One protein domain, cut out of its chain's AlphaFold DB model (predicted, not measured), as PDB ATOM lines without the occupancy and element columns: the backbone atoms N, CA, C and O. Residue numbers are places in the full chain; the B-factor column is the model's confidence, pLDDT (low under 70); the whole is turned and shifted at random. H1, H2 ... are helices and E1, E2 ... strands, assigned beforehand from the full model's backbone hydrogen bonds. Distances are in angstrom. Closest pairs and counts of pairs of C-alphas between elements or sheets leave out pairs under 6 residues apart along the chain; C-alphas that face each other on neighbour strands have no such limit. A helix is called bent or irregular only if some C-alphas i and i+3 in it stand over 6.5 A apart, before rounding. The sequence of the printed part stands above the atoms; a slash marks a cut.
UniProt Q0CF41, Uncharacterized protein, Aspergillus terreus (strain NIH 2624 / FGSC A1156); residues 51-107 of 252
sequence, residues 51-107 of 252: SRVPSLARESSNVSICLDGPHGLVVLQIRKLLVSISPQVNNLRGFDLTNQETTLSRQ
ATOM      1  N   SER A  51      -4.062 -63.156 -39.958       93.94
ATOM      2  CA  SER A  51      -5.126 -62.208 -40.241       93.94
ATOM      3  C   SER A  51      -4.637 -61.061 -41.124       93.94
ATOM      4  O   SER A  51      -3.442 -60.761 -41.203       93.94
ATOM      5  N   ARG A  52      -5.575 -60.417 -41.815       94.56
ATOM      6  CA  ARG A  52      -5.352 -59.179 -42.568       94.56
ATOM      7  C   ARG A  52      -6.521 -58.226 -42.368       94.56
ATOM      8  O   ARG A  52      -7.641 -58.647 -42.096       94.56
ATOM      9  N   VAL A  53      -6.261 -56.939 -42.561       94.94
ATOM     10  CA  VAL A  53      -7.271 -55.881 -42.468       94.94
ATOM     11  C   VAL A  53      -7.605 -55.400 -43.881       94.94
ATOM     12  O   VAL A  53      -6.894 -54.540 -44.399       94.94
ATOM     13  N   PRO A  54      -8.624 -55.968 -44.554       94.75
ATOM     14  CA  PRO A  54      -9.030 -55.525 -45.889       94.75
ATOM     15  C   PRO A  54      -9.561 -54.090 -45.920       94.75
ATOM     16  O   PRO A  54      -9.355 -53.394 -46.911       94.75
ATOM     17  N   SER A  55     -10.238 -53.642 -44.858       96.25
ATOM     18  CA  SER A  55     -10.749 -52.275 -44.777       96.25
ATOM     19  C   SER A  55     -10.777 -51.751 -43.349       96.25
ATOM     20  O   SER A  55     -11.115 -52.479 -42.412       96.25
ATOM     21  N   LEU A  56     -10.495 -50.461 -43.202       95.69
ATOM     22  CA  LEU A  56     -10.533 -49.740 -41.939       95.69
ATOM     23  C   LEU A  56     -11.135 -48.355 -42.168       95.69
ATOM     24  O   LEU A  56     -10.710 -47.642 -43.073       95.69
ATOM     25  N   ALA A  57     -12.104 -47.983 -41.334       96.00
ATOM     26  CA  ALA A  57     -12.754 -46.680 -41.368       96.00
ATOM     27  C   ALA A  57     -12.779 -46.056 -39.972       96.00
ATOM     28  O   ALA A  57     -13.076 -46.725 -38.981       96.00
ATOM     29  N   ARG A  58     -12.470 -44.767 -39.894       95.31
ATOM     30  CA  ARG A  58     -12.460 -43.959 -38.683       95.31
ATOM     31  C   ARG A  58     -13.634 -42.998 -38.738       95.31
ATOM     32  O   ARG A  58     -13.831 -42.265 -39.703       95.31
ATOM     33  N   GLU A  59     -14.397 -42.984 -37.662       90.81
ATOM     34  CA  GLU A  59     -15.457 -42.014 -37.429       90.81
ATOM     35  C   GLU A  59     -15.048 -41.084 -36.279       90.81
ATOM     36  O   GLU A  59     -14.003 -41.249 -35.650       90.81
ATOM     37  N   SER A  60     -15.881 -40.091 -35.963       88.44
ATOM     38  CA  SER A  60     -15.573 -39.089 -34.933       88.44
ATOM     39  C   SER A  60     -15.318 -39.670 -33.534       88.44
ATOM     40  O   SER A  60     -14.660 -39.025 -32.719       88.44
ATOM     41  N   SER A  61     -15.837 -40.865 -33.234       91.12
ATOM     42  CA  SER A  61     -15.776 -41.477 -31.896       91.12
ATOM     43  C   SER A  61     -15.376 -42.955 -31.877       91.12
ATOM     44  O   SER A  61     -15.196 -43.524 -30.798       91.12
ATOM     45  N   ASN A  62     -15.242 -43.588 -33.044       94.62
ATOM     46  CA  ASN A  62     -14.970 -45.014 -33.167       94.62
ATOM     47  C   ASN A  62     -14.086 -45.308 -34.386       94.62
ATOM     48  O   ASN A  62     -13.877 -44.464 -35.257       94.62
ATOM     49  N   VAL A  63     -13.568 -46.528 -34.423       96.31
ATOM     50  CA  VAL A  63     -12.886 -47.106 -35.573       96.31
ATOM     51  C   VAL A  63     -13.535 -48.450 -35.868       96.31
ATOM     52  O   VAL A  63     -13.600 -49.322 -34.999       96.31
ATOM     53  N   SER A  64     -13.982 -48.604 -37.108       96.56
ATOM     54  CA  SER A  64     -14.512 -49.837 -37.673       96.56
ATOM     55  C   SER A  64     -13.406 -50.562 -38.434       96.56
ATOM     56  O   SER A  64     -12.818 -50.004 -39.362       96.56
ATOM     57  N   ILE A  65     -13.131 -51.813 -38.074       95.69
ATOM     58  CA  ILE A  65     -12.113 -52.642 -38.730       95.69
ATOM     59  C   ILE A  65     -12.782 -53.896 -39.268       95.69
ATOM     60  O   ILE A  65     -13.358 -54.666 -38.504       95.69
ATOM     61  N   CYS A  66     -12.666 -54.131 -40.571       96.44
ATOM     62  CA  CYS A  66     -12.933 -55.446 -41.133       96.44
ATOM     63  C   CYS A  66     -11.669 -56.276 -40.994       96.44
ATOM     64  O   CYS A  66     -10.627 -55.907 -41.532       96.44
ATOM     65  N   LEU A  67     -11.767 -57.373 -40.256       95.06
ATOM     66  CA  LEU A  67     -10.681 -58.304 -40.018       95.06
ATOM     67  C   LEU A  67     -11.006 -59.613 -40.724       95.06
ATOM     68  O   LEU A  67     -12.038 -60.227 -40.467       95.06
ATOM     69  N   ASP A  68     -10.117 -60.030 -41.611       95.31
ATOM     70  CA  ASP A  68     -10.173 -61.317 -42.289       95.31
ATOM     71  C   ASP A  68      -9.142 -62.235 -41.635       95.31
ATOM     72  O   ASP A  68      -7.937 -62.011 -41.772       95.31
ATOM     73  N   GLY A  69      -9.622 -63.188 -40.839       92.69
ATOM     74  CA  GLY A  69      -8.800 -64.083 -40.031       92.69
ATOM     75  C   GLY A  69      -9.072 -65.564 -40.313       92.69
ATOM     76  O   GLY A  69      -9.873 -65.905 -41.184       92.69
ATOM     77  N   PRO A  70      -8.452 -66.475 -39.544       91.12
ATOM     78  CA  PRO A  70      -8.577 -67.921 -39.764       91.12
ATOM     79  C   PRO A  70     -10.011 -68.455 -39.609       91.12
ATOM     80  O   PRO A  70     -10.340 -69.502 -40.163       91.12
ATOM     81  N   HIS A  71     -10.874 -67.735 -38.889       89.12
ATOM     82  CA  HIS A  71     -12.280 -68.094 -38.679       89.12
ATOM     83  C   HIS A  71     -13.249 -67.332 -39.600       89.12
ATOM     84  O   HIS A  71     -14.462 -67.426 -39.430       89.12
ATOM     85  N   GLY A  72     -12.719 -66.592 -40.578       92.56
ATOM     86  CA  GLY A  72     -13.488 -65.796 -41.525       92.56
ATOM     87  C   GLY A  72     -13.470 -64.300 -41.221       92.56
ATOM     88  O   GLY A  72     -12.626 -63.789 -40.480       92.56
ATOM     89  N   LEU A  73     -14.409 -63.595 -41.850       95.19
ATOM     90  CA  LEU A  73     -14.511 -62.142 -41.813       95.19
ATOM     91  C   LEU A  73     -15.334 -61.678 -40.606       95.19
ATOM     92  O   LEU A  73     -16.481 -62.092 -40.436       95.19
ATOM     93  N   VAL A  74     -14.776 -60.768 -39.812       94.38
ATOM     94  CA  VAL A  74     -15.446 -60.143 -38.663       94.38
ATOM     95  C   VAL A  74     -15.292 -58.623 -38.696       94.38
ATOM     96  O   VAL A  74     -14.324 -58.097 -39.243       94.38
ATOM     97  N   VAL A  75     -16.245 -57.905 -38.096       95.19
ATOM     98  CA  VAL A  75     -16.186 -56.444 -37.937       95.19
ATOM     99  C   VAL A  75     -15.920 -56.108 -36.477       95.19
ATOM    100  O   VAL A  75     -16.718 -56.445 -35.604       95.19
ATOM    101  N   LEU A  76     -14.815 -55.417 -36.220       93.69
ATOM    102  CA  LEU A  76     -14.439 -54.922 -34.902       93.69
ATOM    103  C   LEU A  76     -14.773 -53.437 -34.780       93.69
ATOM    104  O   LEU A  76     -14.560 -52.663 -35.713       93.69
ATOM    105  N   GLN A  77     -15.267 -53.049 -33.607       95.19
ATOM    106  CA  GLN A  77     -15.558 -51.664 -33.243       95.19
ATOM    107  C   GLN A  77     -14.689 -51.279 -32.052       95.19
ATOM    108  O   GLN A  77     -14.845 -51.833 -30.964       95.19
ATOM    109  N   ILE A  78     -13.764 -50.344 -32.251       94.81
ATOM    110  CA  ILE A  78     -12.799 -49.933 -31.224       94.81
ATOM    111  C   ILE A  78     -12.787 -48.415 -31.052       94.81
ATOM    112  O   ILE A  78     -13.243 -47.668 -31.911       94.81
ATOM    113  N   ARG A  79     -12.260 -47.933 -29.923       95.44
ATOM    114  CA  ARG A  79     -12.186 -46.487 -29.629       95.44
ATOM    115  C   ARG A  79     -10.883 -45.835 -30.078       95.44
ATOM    116  O   ARG A  79     -10.831 -44.624 -30.249       95.44
ATOM    117  N   LYS A  80      -9.810 -46.617 -30.177       94.31
ATOM    118  CA  LYS A  80      -8.462 -46.140 -30.491       94.31
ATOM    119  C   LYS A  80      -7.756 -47.167 -31.353       94.31
ATOM    120  O   LYS A  80      -7.880 -48.358 -31.096       94.31
ATOM    121  N   LEU A  81      -6.991 -46.683 -32.322       94.19
ATOM    122  CA  LEU A  81      -6.174 -47.489 -33.215       94.19
ATOM    123  C   LEU A  81      -4.703 -47.114 -33.020       94.19
ATOM    124  O   LEU A  81      -4.354 -45.936 -33.091       94.19
ATOM    125  N   LEU A  82      -3.850 -48.116 -32.814       95.12
ATOM    126  CA  LEU A  82      -2.398 -47.985 -32.894       95.12
ATOM    127  C   LEU A  82      -1.920 -48.737 -34.137       95.12
ATOM    128  O   LEU A  82      -2.214 -49.919 -34.293       95.12
ATOM    129  N   VAL A  83      -1.178 -48.056 -35.009       92.69
ATOM    130  CA  VAL A  83      -0.641 -48.641 -36.240       92.69
ATOM    131  C   VAL A  83       0.870 -48.791 -36.096       92.69
ATOM    132  O   VAL A  83       1.585 -47.797 -36.004       92.69
ATOM    133  N   SER A  84       1.349 -50.034 -36.070       95.31
ATOM    134  CA  SER A  84       2.777 -50.383 -35.990       95.31
ATOM    135  C   SER A  84       3.315 -51.044 -37.265       95.31
ATOM    136  O   SER A  84       4.496 -51.385 -37.336       95.31
ATOM    137  N   ILE A  85       2.469 -51.210 -38.286       92.56
ATOM    138  CA  ILE A  85       2.897 -51.656 -39.615       92.56
ATOM    139  C   ILE A  85       3.617 -50.526 -40.358       92.56
ATOM    140  O   ILE A  85       3.460 -49.346 -40.046       92.56
ATOM    141  N   SER A  86       4.413 -50.885 -41.367       90.94
ATOM    142  CA  SER A  86       5.127 -49.906 -42.192       90.94
ATOM    143  C   SER A  86       4.149 -48.896 -42.822       90.94
ATOM    144  O   SER A  86       3.196 -49.326 -43.478       90.94
ATOM    145  N   PRO A  87       4.397 -47.575 -42.704       91.25
ATOM    146  CA  PRO A  87       3.466 -46.522 -43.122       91.25
ATOM    147  C   PRO A  87       3.429 -46.301 -44.642       91.25
ATOM    148  O   PRO A  87       2.982 -45.261 -45.116       91.25
ATOM    149  N   GLN A  88       3.928 -47.244 -45.440       89.12
ATOM    150  CA  GLN A  88       3.845 -47.137 -46.889       89.12
ATOM    151  C   GLN A  88       2.400 -47.276 -47.359       89.12
ATOM    152  O   GLN A  88       1.682 -48.177 -46.934       89.12
ATOM    153  N   VAL A  89       2.013 -46.443 -48.326       91.25
ATOM    154  CA  VAL A  89       0.642 -46.397 -48.863       91.25
ATOM    155  C   VAL A  89       0.130 -47.776 -49.294       91.25
ATOM    156  O   VAL A  89      -1.020 -48.108 -49.038       91.25
ATOM    157  N   ASN A  90       0.985 -48.610 -49.893       90.00
ATOM    158  CA  ASN A  90       0.595 -49.956 -50.319       90.00
ATOM    159  C   ASN A  90       0.228 -50.882 -49.146       90.00
ATOM    160  O   ASN A  90      -0.639 -51.734 -49.310       90.00
ATOM    161  N   ASN A  91       0.858 -50.709 -47.980       90.75
ATOM    162  CA  ASN A  91       0.563 -51.486 -46.771       90.75
ATOM    163  C   ASN A  91      -0.686 -50.975 -46.045       90.75
ATOM    164  O   ASN A  91      -1.295 -51.714 -45.283       90.75
ATOM    165  N   LEU A  92      -1.062 -49.720 -46.294       93.12
ATOM    166  CA  LEU A  92      -2.248 -49.065 -45.741       93.12
ATOM    167  C   LEU A  92      -3.433 -49.105 -46.718       93.12
ATOM    168  O   LEU A  92      -4.402 -48.359 -46.574       93.12
ATOM    169  N   ARG A  93      -3.367 -49.950 -47.753       92.19
ATOM    170  CA  ARG A  93      -4.472 -50.122 -48.695       92.19
ATOM    171  C   ARG A  93      -5.712 -50.613 -47.941       92.19
ATOM    172  O   ARG A  93      -5.630 -51.575 -47.189       92.19
ATOM    173  N   GLY A  94      -6.846 -49.956 -48.175       92.69
ATOM    174  CA  GLY A  94      -8.106 -50.239 -47.480       92.69
ATOM    175  C   GLY A  94      -8.323 -49.395 -46.223       92.69
ATOM    176  O   GLY A  94      -9.425 -49.395 -45.682       92.69
ATOM    177  N   PHE A  95      -7.314 -48.643 -45.778       95.50
ATOM    178  CA  PHE A  95      -7.467 -47.681 -44.694       95.50
ATOM    179  C   PHE A  95      -8.037 -46.384 -45.272       95.50
ATOM    180  O   PHE A  95      -7.678 -45.967 -46.376       95.50
ATOM    181  N   ASP A  96      -8.897 -45.721 -44.510       95.38
ATOM    182  CA  ASP A  96      -9.521 -44.441 -44.847       95.38
ATOM    183  C   ASP A  96      -8.558 -43.250 -44.680       95.38
ATOM    184  O   ASP A  96      -8.814 -42.284 -43.958       95.38
ATOM    185  N   LEU A  97      -7.400 -43.322 -45.334       95.44
ATOM    186  CA  LEU A  97      -6.389 -42.274 -45.262       95.44
ATOM    187  C   LEU A  97      -6.918 -40.956 -45.836       95.44
ATOM    188  O   LEU A  97      -7.446 -40.895 -46.947       95.44
ATOM    189  N   THR A  98      -6.680 -39.867 -45.117       95.94
ATOM    190  CA  THR A  98      -6.891 -38.510 -45.622       95.94
ATOM    191  C   THR A  98      -5.867 -38.160 -46.711       95.94
ATOM    192  O   THR A  98      -4.819 -38.800 -46.861       95.94
ATOM    193  N   ASN A  99      -6.119 -37.076 -47.454       96.81
ATOM    194  CA  ASN A  99      -5.163 -36.559 -48.441       96.81
ATOM    195  C   ASN A  99      -3.812 -36.197 -47.806       96.81
ATOM    196  O   ASN A  99      -2.759 -36.441 -48.400       96.81
ATOM    197  N   GLN A 100      -3.833 -35.648 -46.588       97.50
ATOM    198  CA  GLN A 100      -2.622 -35.303 -45.850       97.50
ATOM    199  C   GLN A 100      -1.842 -36.558 -45.448       97.50
ATOM    200  O   GLN A 100      -0.647 -36.644 -45.724       97.50
ATOM    201  N   GLU A 101      -2.508 -37.560 -44.867       96.06
ATOM    202  CA  GLU A 101      -1.874 -38.829 -44.480       96.06
ATOM    203  C   GLU A 101      -1.299 -39.566 -45.684       96.06
ATOM    204  O   GLU A 101      -0.166 -40.043 -45.633       96.06
ATOM    205  N   THR A 102      -2.033 -39.599 -46.796       96.12
ATOM    206  CA  THR A 102      -1.554 -40.186 -48.051       96.12
ATOM    207  C   THR A 102      -0.310 -39.456 -48.557       96.12
ATOM    208  O   THR A 102       0.662 -40.095 -48.958       96.12
ATOM    209  N   THR A 103      -0.304 -38.122 -48.512       96.50
ATOM    210  CA  THR A 103       0.832 -37.300 -48.956       96.50
ATOM    211  C   THR A 103       2.073 -37.533 -48.096       96.50
ATOM    212  O   THR A 103       3.161 -37.704 -48.639       96.50
ATOM    213  N   LEU A 104       1.920 -37.594 -46.771       96.06
ATOM    214  CA  LEU A 104       3.015 -37.907 -45.846       96.06
ATOM    215  C   LEU A 104       3.529 -39.337 -46.049       96.06
ATOM    216  O   LEU A 104       4.731 -39.557 -46.175       96.06
ATOM    217  N   SER A 105       2.620 -40.305 -46.171       93.31
ATOM    218  CA  SER A 105       2.946 -41.726 -46.355       93.31
ATOM    219  C   SER A 105       3.743 -41.997 -47.639       93.31
ATOM    220  O   SER A 105       4.564 -42.910 -47.687       93.31
ATOM    221  N   ARG A 106       3.555 -41.182 -48.690       93.06
ATOM    222  CA  ARG A 106       4.317 -41.272 -49.953       93.06
ATOM    223  C   ARG A 106       5.781 -40.850 -49.831       93.06
ATOM    224  O   ARG A 106       6.560 -41.162 -50.726       93.06
ATOM    225  N   GLN A 107       6.159 -40.155 -48.761       92.00
ATOM    226  CA  GLN A 107       7.542 -39.718 -48.550       92.00
ATOM    227  C   GLN A 107       8.432 -40.844 -48.005       92.00
ATOM    228  O   GLN A 107       9.655 -40.749 -48.084       92.00
TER     229      GLN A 107
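Overview. This is residues 51 to 107 of the 252 residues of an uncharacterized protein of Aspergillus terreus (strain NIH 2624 / FGSC A1156) (UniProt Q0CF41). A small, twisted sheet of three antiparallel strands sits at one end, a short helix, H1, sits well away from it at the other end, and a long looping stretch, residues 79 to 98, fills the space between them. The printed part has 57 residues, with three named strands and one named helix in the order E1, E2, E3, H1. The sheet runs E1, E2, E3 and is a meander, each strand the antiparallel neighbour of the one before. The class is mixed, helices and strands, though under half of the residues, 28 of 57, are in named elements. The whole is only just compact, close to loose, with a radius of gyration of the C-alphas of 11.9 A, and its C-alphas span 36 by 25 by 16 A along their three main axes.

Arrangement. Start with E1, residues 52 to 58, and its neighbour E2, residues 63 to 69. They form an antiparallel hairpin with 171 degrees between their directions. Look at N 57 and O 64, 2.9 A apart, and N 64 and O 57, 2.8 A apart, both pairs within hydrogen-bond range. Go on to E3, residues 72 to 78, which forms a second hairpin with E2, antiparallel at 156 degrees. Here N 65 and O 76 are 2.9 A apart and N 76 and O 65 are 2.8 A apart, again within hydrogen-bond range. E1 and E3 are the edge strands and E2 is the inner one. The sheet is twisted, with C-alphas up to 4.1 A off its best plane. Then find H1, residues 99 to 105, which is not on the sheet: 0 pairs of C-alphas lie within 10 A. H1 is apart from E1 and from E2. Every O i to N i+4 pair in H1 is within hydrogen-bond range.

Along the chain. Find C-alpha 52 at (-5.352, -59.179, -42.568); from there E1 runs 17.2 A to C-alpha 58. E2 begins at C-alpha 63 and runs 18.0 A to C-alpha 69. E3 runs 18.9 A from C-alpha 72 to C-alpha 78 at (-12.799, -49.933, -31.224). H1 runs 9.8 A from C-alpha 99 to C-alpha 105 at (2.946, -41.726, -46.355), and it is not bent.

Size, cuts and confidence. The two C-alphas farthest apart are those of His 71 and Gln 107, 36.0 A. The links E1 to E2 and E2 to E3 are tight, and the link E3 to H1, with 20 residues, is long. The C-alphas of that long link lie 4 to 13 A from the mean of the C-alphas. The printed part has no cut. Its mean pLDDT is 94.0, and no printed residue is under 70.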